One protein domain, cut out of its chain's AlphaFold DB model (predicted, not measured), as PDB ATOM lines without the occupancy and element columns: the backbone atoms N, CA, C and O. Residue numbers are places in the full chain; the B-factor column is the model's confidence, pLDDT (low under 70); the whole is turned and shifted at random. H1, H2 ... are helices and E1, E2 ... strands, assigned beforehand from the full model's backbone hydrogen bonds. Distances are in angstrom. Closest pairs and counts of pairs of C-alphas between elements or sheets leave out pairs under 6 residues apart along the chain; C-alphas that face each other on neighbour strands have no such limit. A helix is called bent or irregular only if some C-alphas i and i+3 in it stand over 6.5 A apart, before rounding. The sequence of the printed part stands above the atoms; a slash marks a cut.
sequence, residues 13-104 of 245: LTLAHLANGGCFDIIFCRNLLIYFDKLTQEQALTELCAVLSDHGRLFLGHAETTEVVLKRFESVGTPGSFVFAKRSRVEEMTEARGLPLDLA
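AT A GLANCE: This is residues 13 to 104 of the 245 residues of the protein "Chemotaxis protein methyltransferase WspC" of Halothiobacillaceae bacterium (UniProt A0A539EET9). A twisted sheet of four strands has H2 and H3 over one face and its other face bare, and H1 packs on H2. After the sheet, H4 and H5 make an arm reaching away, where residues 95 to 100 stick out. The 92 printed residues hold five named helices and four named strands, ordered H1 E1 H2 E2 H3 E3 E4 H4 H5, class mixed; the mixed sheet runs E1 E2 E4 E3. The whole is compact, radius of gyration of the C-alphas 14.0 A, spanning 40 by 32 by 25 A.

HOW THE PARTS SIT: Start at irregular H1, residues 13 to 18, whose C-alphas 13 and 16 are 8.2 A apart; it touches H2, residues 38 to 51, closest C-alphas Leu 13 and Ala 44, 5.2 A. E1, residues 24 to 29, is parallel to E2, residues 52 to 60; look at N 27 and O 57, 2.9 A. E1, H2, E2 form a strand-helix-strand unit, parallel neighbours joined through a helix, with a right-handed crossover. H3, residues 67 to 72, touches H2, closest C-alphas Glu 42 and Val 68, 6.4 A; both are on the same face, making two layers. E3, residues 73 to 75, and E4, residues 83 to 86, form a hairpin, with N 74 and O 85 at 2.9 A. E4 is antiparallel to E2, with N 58 and O 84 at 2.8 A. E2, H3, E3 form a split strand-helix-strand unit, two strands running the same way with E4 between them in the sheet, and its crossover is also right-handed. H4, residues 89 to 97, and H5, residues 101 to 104, are close but not clearly touching, closest C-alphas Val 90 and Ala 104, 6.7 A. Each O i to N i+4 pair is within hydrogen-bond range in H2 and H4, 1 of 2 in H1 and H3; H5 is too short.

IN THESE COORDINATES: Find C-alpha 13 at (-48.564, -28.201, 54.002), where H1 begins. H2 runs 20.3 A from C-alpha 38; E2, 13.5 A, bends by 125 degrees at residue 55. H5 ends at C-alpha 104, (-19.053, -27.515, 40.497).

THE WHOLE: The farthest C-alphas, Tyr 35 and Asp 102, are 42.5 A apart. The printed part has no cut and no long link. The pLDDT is under 70 at residue 21, residues 77 to 81 and 88 to 104.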
ATOM      1  N   LEU A  13     -48.666 -29.339  54.922       88.31
ATOM      2  CA  LEU A  13     -48.564 -28.201  54.002       88.31
ATOM      3  C   LEU A  13     -48.084 -26.914  54.690       88.31
ATOM      4  O   LEU A  13     -47.908 -25.890  54.043       88.31
ATOM      5  N   THR A  14     -47.914 -26.959  56.009       85.38
ATOM      6  CA  THR A  14     -47.400 -25.861  56.830       85.38
ATOM      7  C   THR A  14     -46.278 -26.347  57.749       85.38
ATOM      8  O   THR A  14     -46.057 -25.775  58.819       85.38
ATOM      9  N   LEU A  15     -45.611 -27.447  57.388       82.19
ATOM     10  CA  LEU A  15     -44.639 -28.117  58.250       82.19
ATOM     11  C   LEU A  15     -43.459 -27.201  58.597       82.19
ATOM     12  O   LEU A  15     -42.996 -27.220  59.735       82.19
ATOM     13  N   ALA A  16     -43.023 -26.344  57.669       74.94
ATOM     14  CA  ALA A  16     -41.962 -25.372  57.920       74.94
ATOM     15  C   ALA A  16     -42.305 -24.388  59.050       74.94
ATOM     16  O   ALA A  16     -41.429 -23.986  59.820       74.94
ATOM     17  N   HIS A  17     -43.584 -24.035  59.194       75.06
ATOM     18  CA  HIS A  17     -44.053 -23.192  60.290       75.06
ATOM     19  C   HIS A  17     -44.068 -23.940  61.623       75.06
ATOM     20  O   HIS A  17     -43.711 -23.361  62.646       75.06
ATOM     21  N   LEU A  18     -44.439 -25.223  61.614       73.19
ATOM     22  CA  LEU A  18     -44.462 -26.058  62.816       73.19
ATOM     23  C   LEU A  18     -43.052 -26.346  63.342       73.19
ATOM     24  O   LEU A  18     -42.819 -26.316  64.547       73.19
ATOM     25  N   ALA A  19     -42.099 -26.559  62.436       75.56
ATOM     26  CA  ALA A  19     -40.709 -26.803  62.789       75.56
ATOM     27  C   ALA A  19     -40.032 -25.590  63.459       75.56
ATOM     28  O   ALA A  19     -38.930 -25.733  63.983       75.56
ATOM     29  N   ASN A  20     -40.657 -24.399  63.461       72.88
ATOM     30  CA  ASN A  20     -40.123 -23.169  64.062       72.88
ATOM     31  C   ASN A  20     -38.676 -22.849  63.626       72.88
ATOM     32  O   ASN A  20     -37.877 -22.317  64.396       72.88
ATOM     33  N   GLY A  21     -38.329 -23.169  62.375       67.31
ATOM     34  CA  GLY A  21     -36.979 -22.984  61.828       67.31
ATOM     35  C   GLY A  21     -35.970 -24.075  62.206       67.31
ATOM     36  O   GLY A  21     -34.792 -23.935  61.888       67.31
ATOM     37  N   GLY A  22     -36.408 -25.147  62.868       75.44
ATOM     38  CA  GLY A  22     -35.629 -26.364  63.053       75.44
ATOM     39  C   GLY A  22     -35.544 -27.190  61.768       75.44
ATOM     40  O   GLY A  22     -36.462 -27.180  60.946       75.44
ATOM     41  N   CYS A  23     -34.440 -27.919  61.617       87.38
ATOM     42  CA  CYS A  23     -34.269 -28.912  60.562       87.38
ATOM     43  C   CYS A  23     -34.240 -30.323  61.159       87.38
ATOM     44  O   CYS A  23     -33.767 -30.517  62.279       87.38
ATOM     45  N   PHE A  24     -34.707 -31.303  60.394       90.12
ATOM     46  CA  PHE A  24     -34.664 -32.717  60.746       90.12
ATOM     47  C   PHE A  24     -33.568 -33.426  59.958       90.12
ATOM     48  O   PHE A  24     -33.484 -33.283  58.740       90.12
ATOM     49  N   ASP A  25     -32.768 -34.246  60.634       90.94
ATOM     50  CA  ASP A  25     -31.789 -35.109  59.963       90.94
ATOM     51  C   ASP A  25     -32.441 -36.344  59.345       90.94
ATOM     52  O   ASP A  25     -31.979 -36.869  58.334       90.94
ATOM     53  N   ILE A  26     -33.536 -36.813  59.939       91.19
ATOM     54  CA  ILE A  26     -34.280 -37.970  59.459       91.19
ATOM     55  C   ILE A  26     -35.768 -37.653  59.513       91.19
ATOM     56  O   ILE A  26     -36.280 -37.238  60.552       91.19
ATOM     57  N   ILE A  27     -36.463 -37.891  58.404       92.31
ATOM     58  CA  ILE A  27     -37.920 -37.811  58.328       92.31
ATOM     59  C   ILE A  27     -38.458 -39.161  57.871       92.31
ATOM     60  O   ILE A  27     -38.054 -39.672  56.830       92.31
ATOM     61  N   PHE A  28     -39.408 -39.715  58.621       91.19
ATOM     62  CA  PHE A  28     -40.199 -40.868  58.204       91.19
ATOM     63  C   PHE A  28     -41.579 -40.375  57.769       91.19
ATOM     64  O   PHE A  28     -42.336 -39.852  58.581       91.19
ATOM     65  N   CYS A  29     -41.895 -40.523  56.488       88.56
ATOM     66  CA  CYS A  29     -43.166 -40.122  55.901       88.56
ATOM     67  C   CYS A  29     -43.792 -41.357  55.250       88.56
ATOM     68  O   CYS A  29     -43.453 -41.719  54.127       88.56
ATOM     69  N   ARG A  30     -44.664 -42.036  55.999       86.00
ATOM     70  CA  ARG A  30     -45.326 -43.269  55.572       86.00
ATOM     71  C   ARG A  30     -46.838 -43.082  55.598       86.00
ATOM     72  O   ARG A  30     -47.366 -42.459  56.514       86.00
ATOM     73  N   ASN A  31     -47.508 -43.656  54.610       85.62
ATOM     74  CA  ASN A  31     -48.936 -43.587  54.356       85.62
ATOM     75  C   ASN A  31     -49.468 -42.149  54.348       85.62
ATOM     76  O   ASN A  31     -50.516 -41.903  54.917       85.62
ATOM     77  N   LEU A  32     -48.760 -41.185  53.747       87.75
ATOM     78  CA  LEU A  32     -49.249 -39.801  53.658       87.75
ATOM     79  C   LEU A  32     -49.489 -39.370  52.213       87.75
ATOM     80  O   LEU A  32     -50.574 -38.902  51.872       87.75
ATOM     81  N   LEU A  33     -48.490 -39.545  51.345       87.38
ATOM     82  CA  LEU A  33     -48.547 -38.988  49.988       87.38
ATOM     83  C   LEU A  33     -49.605 -39.671  49.111       87.38
ATOM     84  O   LEU A  33     -50.119 -39.055  48.179       87.38
ATOM     85  N   ILE A  34     -49.977 -40.912  49.428       82.44
ATOM     86  CA  ILE A  34     -50.966 -41.696  48.672       82.44
ATOM     87  C   ILE A  34     -52.387 -41.110  48.694       82.44
ATOM     88  O   ILE A  34     -53.188 -41.464  47.832       82.44
ATOM     89  N   TYR A  35     -52.714 -40.210  49.629       83.56
ATOM     90  CA  TYR A  35     -54.036 -39.556  49.680       83.56
ATOM     91  C   TYR A  35     -54.103 -38.243  48.916       83.56
ATOM     92  O   TYR A  35     -55.176 -37.654  48.783       83.56
ATOM     93  N   PHE A  36     -52.961 -37.750  48.462       85.00
ATOM     94  CA  PHE A  36     -52.849 -36.443  47.848       85.00
ATOM     95  C   PHE A  36     -52.895 -36.560  46.332       85.00
ATOM     96  O   PHE A  36     -52.304 -37.462  45.737       85.00
ATOM     97  N   ASP A  37     -53.579 -35.611  45.696       84.50
ATOM     98  CA  ASP A  37     -53.397 -35.394  44.268       84.50
ATOM     99  C   ASP A  37     -51.966 -34.909  43.981       84.50
ATOM    100  O   ASP A  37     -51.227 -34.503  44.880       84.50
ATOM    101  N   LYS A  38     -51.552 -34.951  42.711       81.06
ATOM    102  CA  LYS A  38     -50.180 -34.585  42.320       81.06
ATOM    103  C   LYS A  38     -49.776 -33.189  42.809       81.06
ATOM    104  O   LYS A  38     -48.644 -32.998  43.240       81.06
ATOM    105  N   LEU A  39     -50.705 -32.234  42.775       84.56
ATOM    106  CA  LEU A  39     -50.459 -30.843  43.160       84.56
ATOM    107  C   LEU A  39     -50.203 -30.730  44.672       84.56
ATOM    108  O   LEU A  39     -49.265 -30.069  45.112       84.56
ATOM    109  N   THR A  40     -50.995 -31.443  45.468       86.31
ATOM    110  CA  THR A  40     -50.863 -31.495  46.926       86.31
ATOM    111  C   THR A  40     -49.620 -32.288  47.342       86.31
ATOM    112  O   THR A  40     -48.926 -31.891  48.278       86.31
ATOM    113  N   GLN A  41     -49.268 -33.358  46.616       88.00
ATOM    114  CA  GLN A  41     -48.002 -34.076  46.809       88.00
ATOM    115  C   GLN A  41     -46.800 -33.152  46.595       88.00
ATOM    116  O   GLN A  41     -45.887 -33.136  47.418       88.00
ATOM    117  N   GLU A  42     -46.799 -32.355  45.522       88.75
ATOM    118  CA  GLU A  42     -45.727 -31.392  45.237       88.75
ATOM    119  C   GLU A  42     -45.543 -30.378  46.369       88.75
ATOM    120  O   GLU A  42     -44.410 -30.076  46.755       88.75
ATOM    121  N   GLN A  43     -46.648 -29.869  46.914       88.06
ATOM    122  CA  GLN A  43     -46.627 -28.931  48.033       88.06
ATOM    123  C   GLN A  43     -46.096 -29.587  49.312       88.06
ATOM    124  O   GLN A  43     -45.167 -29.064  49.923       88.06
ATOM    125  N   ALA A  44     -46.608 -30.766  49.674       90.81
ATOM    126  CA  ALA A  44     -46.144 -31.507  50.846       90.81
ATOM    127  C   ALA A  44     -44.645 -31.845  50.759       90.81
ATOM    128  O   ALA A  44     -43.907 -31.673  51.725       90.81
ATOM    129  N   LEU A  45     -44.168 -32.265  49.584       91.44
ATOM    130  CA  LEU A  45     -42.750 -32.548  49.349       91.44
ATOM    131  C   LEU A  45     -41.876 -31.291  49.398       91.44
ATOM    132  O   LEU A  45     -40.713 -31.376  49.787       91.44
ATOM    133  N   THR A  46     -42.419 -30.130  49.028       90.06
ATOM    134  CA  THR A  46     -41.720 -28.841  49.156       90.06
ATOM    135  C   THR A  46     -41.500 -28.491  50.625       90.06
ATOM    136  O   THR A  46     -40.379 -28.167  51.011       90.06
ATOM    137  N   GLU A  47     -42.532 -28.638  51.452       91.19
ATOM    138  CA  GLU A  47     -42.450 -28.420  52.900       91.19
ATOM    139  C   GLU A  47     -41.485 -29.404  53.572       91.19
ATOM    140  O   GLU A  47     -40.599 -28.993  54.322       91.19
ATOM    141  N   LEU A  48     -41.585 -30.696  53.239       91.31
ATOM    142  CA  LEU A  48     -40.662 -31.731  53.713       91.31
ATOM    143  C   LEU A  48     -39.210 -31.414  53.342       91.31
ATOM    144  O   LEU A  48     -38.315 -31.539  54.174       91.31
ATOM    145  N   CYS A  49     -38.965 -30.971  52.107       89.94
ATOM    146  CA  CYS A  49     -37.634 -30.578  51.657       89.94
ATOM    147  C   CYS A  49     -37.109 -29.342  52.408       89.94
ATOM    148  O   CYS A  49     -35.920 -29.276  52.719       89.94
ATOM    149  N   ALA A  50     -37.977 -28.381  52.727       88.25
ATOM    150  CA  ALA A  50     -37.596 -27.168  53.447       88.25
ATOM    151  C   ALA A  50     -37.139 -27.457  54.885       88.25
ATOM    152  O   ALA A  50     -36.203 -26.817  55.363       88.25
ATOM    153  N   VAL A  51     -37.768 -28.424  55.560       90.75
ATOM    154  CA  VAL A  51     -37.423 -28.784  56.946       90.75
ATOM    155  C   VAL A  51     -36.405 -29.915  57.057       90.75
ATOM    156  O   VAL A  51     -35.859 -30.130  58.132       90.75
ATOM    157  N   LEU A  52     -36.130 -30.664  55.992       91.00
ATOM    158  CA  LEU A  52     -35.064 -31.665  56.003       91.00
ATOM    159  C   LEU A  52     -33.700 -30.956  55.998       91.00
ATOM    160  O   LEU A  52     -33.533 -29.955  55.305       91.00
ATOM    161  N   SER A  53     -32.706 -31.447  56.735       89.75
ATOM    162  CA  SER A  53     -31.337 -30.926  56.631       89.75
ATOM    163  C   SER A  53     -30.725 -31.277  55.266       89.75
ATOM    164  O   SER A  53     -31.190 -32.183  54.571       89.75
ATOM    165  N   ASP A  54     -29.684 -30.564  54.834       84.56
ATOM    166  CA  ASP A  54     -29.067 -30.805  53.516       84.56
ATOM    167  C   ASP A  54     -28.410 -32.187  53.405       84.56
ATOM    168  O   ASP A  54     -28.301 -32.752  52.317       84.56
ATOM    169  N   HIS A  55     -28.022 -32.764  54.543       85.12
ATOM    170  CA  HIS A  55     -27.518 -34.133  54.647       85.12
ATOM    171  C   HIS A  55     -28.577 -35.123  55.140       85.12
ATOM    172  O   HIS A  55     -28.264 -36.295  55.356       85.12
ATOM    173  N   GLY A  56     -29.818 -34.667  55.306       88.75
ATOM    174  CA  GLY A  56     -30.886 -35.459  55.879       88.75
ATOM    175  C   GLY A  56     -31.349 -36.600  54.975       88.75
ATOM    176  O   GLY A  56     -31.006 -36.685  53.787       88.75
ATOM    177  N   ARG A  57     -32.127 -37.513  55.558       92.62
ATOM    178  CA  ARG A  57     -32.725 -38.660  54.867       92.62
ATOM    179  C   ARG A  57     -34.235 -38.690  55.058       92.62
ATOM    180  O   ARG A  57     -34.733 -38.638  56.180       92.62
ATOM    181  N   LEU A  58     -34.948 -38.810  53.946       92.75
ATOM    182  CA  LEU A  58     -36.389 -39.002  53.897       92.75
ATOM    183  C   LEU A  58     -36.686 -40.479  53.632       92.75
ATOM    184  O   LEU A  58     -36.229 -41.038  52.641       92.75
ATOM    185  N   PHE A  59     -37.457 -41.104  54.507       91.69
ATOM    186  CA  PHE A  59     -37.917 -42.480  54.374       91.69
ATOM    187  C   PHE A  59     -39.378 -42.468  53.938       91.69
ATOM    188  O   PHE A  59     -40.206 -41.869  54.627       91.69
ATOM    189  N   LEU A  60     -39.690 -43.128  52.823       89.00
ATOM    190  CA  LEU A  60     -41.051 -43.227  52.287       89.00
ATOM    191  C   LEU A  60     -41.587 -44.659  52.328       89.00
ATOM    192  O   LEU A  60     -40.831 -45.624  52.422       89.00
ATOM    193  N   GLY A  61     -42.908 -44.814  52.252       79.12
ATOM    194  CA  GLY A  61     -43.521 -46.112  51.977       79.12
ATOM    195  C   GLY A  61     -43.319 -46.563  50.523       79.12
ATOM    196  O   GLY A  61     -43.109 -45.753  49.618       79.12
ATOM    197  N   HIS A  62     -43.447 -47.871  50.280       71.50
ATOM    198  CA  HIS A  62     -43.300 -48.467  48.944       71.50
ATOM    199  C   HIS A  62     -44.223 -47.823  47.898       71.50
ATOM    200  O   HIS A  62     -43.778 -47.461  46.813       71.50
ATOM    201  N   ALA A  63     -45.489 -47.599  48.259       73.56
ATOM    202  CA  ALA A  63     -46.492 -46.986  47.389       73.56
ATOM    203  C   ALA A  63     -46.374 -45.451  47.274       73.56
ATOM    204  O   ALA A  63     -47.090 -44.833  46.493       73.56
ATOM    205  N   GLU A  64     -45.486 -44.820  48.048       81.19
ATOM    206  CA  GLU A  64     -45.339 -43.358  48.113       81.19
ATOM    207  C   GLU A  64     -44.191 -42.829  47.255       81.19
ATOM    208  O   GLU A  64     -44.029 -41.618  47.117       81.19
ATOM    209  N   THR A  65     -43.409 -43.722  46.645       82.38
ATOM    210  CA  THR A  65     -42.335 -43.347  45.722       82.38
ATOM    211  C   THR A  65     -42.937 -42.980  44.365       82.38
ATOM    212  O   THR A  65     -43.030 -43.805  43.460       82.38
ATOM    213  N   THR A  66     -43.393 -41.734  44.231       80.00
ATOM    214  CA  THR A  66     -43.984 -41.223  42.987       80.00
ATOM    215  C   THR A  66     -42.956 -40.484  42.128       80.00
ATOM    216  O   THR A  66     -41.905 -40.053  42.600       80.00
ATOM    217  N   GLU A  67     -43.276 -40.259  40.851       79.50
ATOM    218  CA  GLU A  67     -42.460 -39.423  39.953       79.50
ATOM    219  C   GLU A  67     -42.199 -38.021  40.543       79.50
ATOM    220  O   GLU A  67     -41.136 -37.438  40.350       79.50
ATOM    221  N   VAL A  68     -43.156 -37.490  41.312       83.56
ATOM    222  CA  VAL A  68     -43.040 -36.193  41.990       83.56
ATOM    223  C   VAL A  68     -41.929 -36.209  43.042       83.56
ATOM    224  O   VAL A  68     -41.162 -35.250  43.141       83.56
ATOM    225  N   VAL A  69     -41.803 -37.308  43.793       84.75
ATOM    226  CA  VAL A  69     -40.703 -37.513  44.746       84.75
ATOM    227  C   VAL A  69     -39.375 -37.513  44.004       84.75
ATOM    228  O   VAL A  69     -38.473 -36.756  44.357       84.75
ATOM    229  N   LEU A  70     -39.281 -38.307  42.936       83.19
ATOM    230  CA  LEU A  70     -38.045 -38.494  42.174       83.19
ATOM    231  C   LEU A  70     -37.565 -37.222  41.463       83.19
ATOM    232  O   LEU A  70     -36.392 -37.128  41.125       83.19
ATOM    233  N   LYS A  71     -38.430 -36.218  41.263       84.00
ATOM    234  CA  LYS A  71     -38.028 -34.896  40.747       84.00
ATOM    235  C   LYS A  71     -37.222 -34.080  41.753       84.00
ATOM    236  O   LYS A  71     -36.394 -33.277  41.343       84.00
ATOM    237  N   ARG A  72     -37.469 -34.252  43.054       83.44
ATOM    238  CA  ARG A  72     -36.865 -33.432  44.125       83.44
ATOM    239  C   ARG A  72     -35.853 -34.195  44.967       83.44
ATOM    240  O   ARG A  72     -34.973 -33.589  45.576       83.44
ATOM    241  N   PHE A  73     -35.981 -35.512  44.996       87.62
ATOM    242  CA  PHE A  73     -35.153 -36.387  45.791       87.62
ATOM    243  C   PHE A  73     -34.528 -37.479  44.929       87.62
ATOM    244  O   PHE A  73     -35.077 -37.898  43.911       87.62
ATOM    245  N   GLU A  74     -33.355 -37.933  45.337       86.81
ATOM    246  CA  GLU A  74     -32.679 -39.090  44.765       86.81
ATOM    247  C   GLU A  74     -32.771 -40.267  45.730       86.81
ATOM    248  O   GLU A  74     -32.706 -40.085  46.947       86.81
ATOM    249  N   SER A  75     -32.961 -41.474  45.197       83.88
ATOM    250  CA  SER A  75     -32.918 -42.684  46.016       83.88
ATOM    251  C   SER A  75     -31.476 -42.953  46.438       83.88
ATOM    252  O   SER A  75     -30.562 -42.917  45.617       83.88
ATOM    253  N   VAL A  76     -31.278 -43.221  47.727       80.62
ATOM    254  CA  VAL A  76     -29.979 -43.518  48.322       80.62
ATOM    255  C   VAL A  76     -29.986 -44.946  48.860       80.62
ATOM    256  O   VAL A  76     -30.843 -45.329  49.660       80.62
ATOM    257  N   GLY A  77     -28.983 -45.727  48.460       69.19
ATOM    258  CA  GLY A  77     -28.764 -47.092  48.939       69.19
ATOM    259  C   GLY A  77     -28.935 -48.148  47.850       69.19
ATOM    260  O   GLY A  77     -28.674 -47.900  46.677       69.19
ATOM    261  N   THR A  78     -29.317 -49.356  48.260       58.78
ATOM    262  CA  THR A  78     -29.508 -50.507  47.370       58.78
ATOM    263  C   THR A  78     -30.880 -50.475  46.685       58.78
ATOM    264  O   THR A  78     -31.813 -49.882  47.232       58.78
ATOM    265  N   PRO A  79     -31.060 -51.154  45.534       54.56
ATOM    266  CA  PRO A  79     -32.379 -51.351  44.933       54.56
ATOM    267  C   PRO A  79     -33.390 -51.872  45.970       54.56
ATOM    268  O   PRO A  79     -33.089 -52.809  46.708       54.56
ATOM    269  N   GLY A  80     -34.559 -51.233  46.070       56.19
ATOM    270  CA  GLY A  80     -35.574 -51.538  47.091       56.19
ATOM    271  C   GLY A  80     -35.435 -50.767  48.415       56.19
ATOM    272  O   GLY A  80     -36.281 -50.918  49.293       56.19
ATOM    273  N   SER A  81     -34.412 -49.920  48.564       65.06
ATOM    274  CA  SER A  81     -34.309 -48.946  49.657       65.06
ATOM    275  C   SER A  81     -35.281 -47.783  49.428       65.06
ATOM    276  O   SER A  81     -35.198 -47.088  48.416       65.06
ATOM    277  N   PHE A  82     -36.177 -47.524  50.384       83.50
ATOM    278  CA  PHE A  82     -37.106 -46.381  50.347       83.50
ATOM    279  C   PHE A  82     -36.536 -45.149  51.051       83.50
ATOM    280  O   PHE A  82     -37.245 -44.437  51.764       83.50
ATOM    281  N   VAL A  83     -35.231 -44.935  50.887       88.88
ATOM    282  CA  VAL A  83     -34.485 -43.836  51.497       88.88
ATOM    283  C   VAL A  83     -34.096 -42.845  50.419       88.88
ATOM    284  O   VAL A  83     -33.570 -43.223  49.375       88.88
ATOM    285  N   PHE A  84     -34.336 -41.570  50.691       89.81
ATOM    286  CA  PHE A  84     -34.198 -40.494  49.731       89.81
ATOM    287  C   PHE A  84     -33.378 -39.340  50.313       89.81
ATOM    288  O   PHE A  84     -33.534 -38.983  51.484       89.81
ATOM    289  N   ALA A  85     -32.504 -38.748  49.503       90.25
ATOM    290  CA  ALA A  85     -31.776 -37.522  49.828       90.25
ATOM    291  C   ALA A  85     -32.230 -36.381  48.918       90.25
ATOM    292  O   ALA A  85     -32.732 -36.617  47.819       90.25
ATOM    293  N   LYS A  86     -32.091 -35.131  49.380       91.12
ATOM    294  CA  LYS A  86     -32.363 -33.967  48.530       91.12
ATOM    295  C   LYS A  86     -31.438 -34.020  47.318       91.12
ATOM    296  O   LYS A  86     -30.228 -34.147  47.497       91.12
ATOM    297  N   ARG A  87     -31.984 -33.851  46.114       83.06
ATOM    298  CA  ARG A  87     -31.142 -33.627  44.933       83.06
ATOM    299  C   ARG A  87     -30.352 -32.342  45.128       83.06
ATOM    300  O   ARG A  87     -30.911 -31.320  45.540       83.06
ATOM    301  N   SER A  88     -29.054 -32.374  44.854       65.81
ATOM    302  CA  SER A  88     -28.259 -31.162  44.972       65.81
ATOM    303  C   SER A  88     -28.585 -30.227  43.801       65.81
ATOM    304  O   SER A  88     -28.650 -30.636  42.645       65.81
ATOM    305  N   ARG A  89     -28.757 -28.927  44.073       52.16
ATOM    306  CA  ARG A  89     -29.001 -27.899  43.034       52.16
ATOM    307  C   ARG A  89     -27.890 -27.843  41.968       52.16
ATOM    308  O   ARG A  89     -28.072 -27.286  40.891       52.16
ATOM    309  N   VAL A  90     -26.728 -28.415  42.284       46.94
ATOM    310  CA  VAL A  90     -25.593 -28.569  41.377       46.94
ATOM    311  C   VAL A  90     -25.887 -29.634  40.318       46.94
ATOM    312  O   VAL A  90     -25.621 -29.373  39.154       46.94
ATOM    313  N   GLU A  91     -26.501 -30.769  40.656       48.03
ATOM    314  CA  GLU A  91     -26.896 -31.795  39.674       48.03
ATOM    315  C   GLU A  91     -27.969 -31.274  38.708       48.03
ATOM    316  O   GLU A  91     -27.799 -31.421  37.500       48.03
ATOM    317  N   GLU A  92     -28.972 -30.530  39.200       45.53
ATOM    318  CA  GLU A  92     -29.964 -29.848  38.344       45.53
ATOM    319  C   GLU A  92     -29.309 -28.878  37.343       45.53
ATOM    320  O   GLU A  92     -29.723 -28.789  36.188       45.53
ATOM    321  N   MET A  93     -28.267 -28.146  37.755       37.75
ATOM    322  CA  MET A  93     -27.535 -27.231  36.868       37.75
ATOM    323  C   MET A  93     -26.552 -27.951  35.936       37.75
ATOM    324  O   MET A  93     -26.283 -27.448  34.844       37.75
ATOM    325  N   THR A  94     -26.017 -29.105  36.341       41.38
ATOM    326  CA  THR A  94     -25.028 -29.871  35.567       41.38
ATOM    327  C   THR A  94     -25.707 -30.683  34.463       41.38
ATOM    328  O   THR A  94     -25.257 -30.625  33.319       41.38
ATOM    329  N   GLU A  95     -26.844 -31.325  34.757       47.78
ATOM    330  CA  GLU A  95     -27.692 -31.987  33.751       47.78
ATOM    331  C   GLU A  95     -28.307 -30.984  32.765       47.78
ATOM    332  O   GLU A  95     -28.375 -31.259  31.569       47.78
ATOM    333  N   ALA A  96     -28.699 -29.789  33.225       45.66
ATOM    334  CA  ALA A  96     -29.321 -28.785  32.360       45.66
ATOM    335  C   ALA A  96     -28.335 -27.948  31.517       45.66
ATOM    336  O   ALA A  96     -28.763 -27.321  30.547       45.66
ATOM    337  N   ARG A  97     -27.038 -27.867  31.872       42.06
ATOM    338  CA  ARG A  97     -26.053 -26.999  31.174       42.06
ATOM    339  C   ARG A  97     -24.772 -27.683  30.683       42.06
ATOM    340  O   ARG A  97     -23.976 -27.007  30.038       42.06
ATOM    341  N   GLY A  98     -24.549 -28.973  30.953       43.03
ATOM    342  CA  GLY A  98     -23.398 -29.718  30.417       43.03
ATOM    343  C   GLY A  98     -22.024 -29.154  30.812       43.03
ATOM    344  O   GLY A  98     -21.083 -29.212  30.022       43.03
ATOM    345  N   LEU A  99     -21.899 -28.557  32.002       39.91
ATOM    346  CA  LEU A  99     -20.648 -27.944  32.470       39.91
ATOM    347  C   LEU A  99     -19.709 -28.982  33.125       39.91
ATOM    348  O   LEU A  99     -20.193 -29.879  33.816       39.91
ATOM    349  N   PRO A 100     -18.374 -28.865  32.964       41.00
ATOM    350  CA  PRO A 100     -17.413 -29.807  33.545       41.00
ATOM    351  C   PRO A 100     -17.456 -29.842  35.083       41.00
ATOM    352  O   PRO A 100     -17.500 -28.796  35.736       41.00
ATOM    353  N   LEU A 101     -17.363 -31.053  35.651       49.53
ATOM    354  CA  LEU A 101     -17.459 -31.381  37.087       49.53
ATOM    355  C   LEU A 101     -16.522 -30.574  38.015       49.53
ATOM    356  O   LEU A 101     -16.791 -30.450  39.209       49.53
ATOM    357  N   ASP A 102     -15.429 -30.035  37.477       44.69
ATOM    358  CA  ASP A 102     -14.363 -29.355  38.223       44.69
ATOM    359  C   ASP A 102     -14.820 -28.000  38.814       44.69
ATOM    360  O   ASP A 102     -14.590 -27.684  39.982       44.69
ATOM    361  N   LEU A 103     -15.620 -27.229  38.064       44.72
ATOM    362  CA  LEU A 103     -16.149 -25.936  38.534       44.72
ATOM    363  C   LEU A 103     -17.259 -26.088  39.588       44.72
ATOM    364  O   LEU A 103     -17.417 -25.238  40.467       44.72
ATOM    365  N   ALA A 104     -18.010 -27.186  39.531       43.28
ATOM    366  CA  ALA A 104     -19.053 -27.515  40.497       43.28
ATOM    367  C   ALA A 104     -18.479 -27.813  41.897       43.28
ATOM    368  O   ALA A 104     -19.090 -27.472  42.914       43.28
TER     369      ALA A 104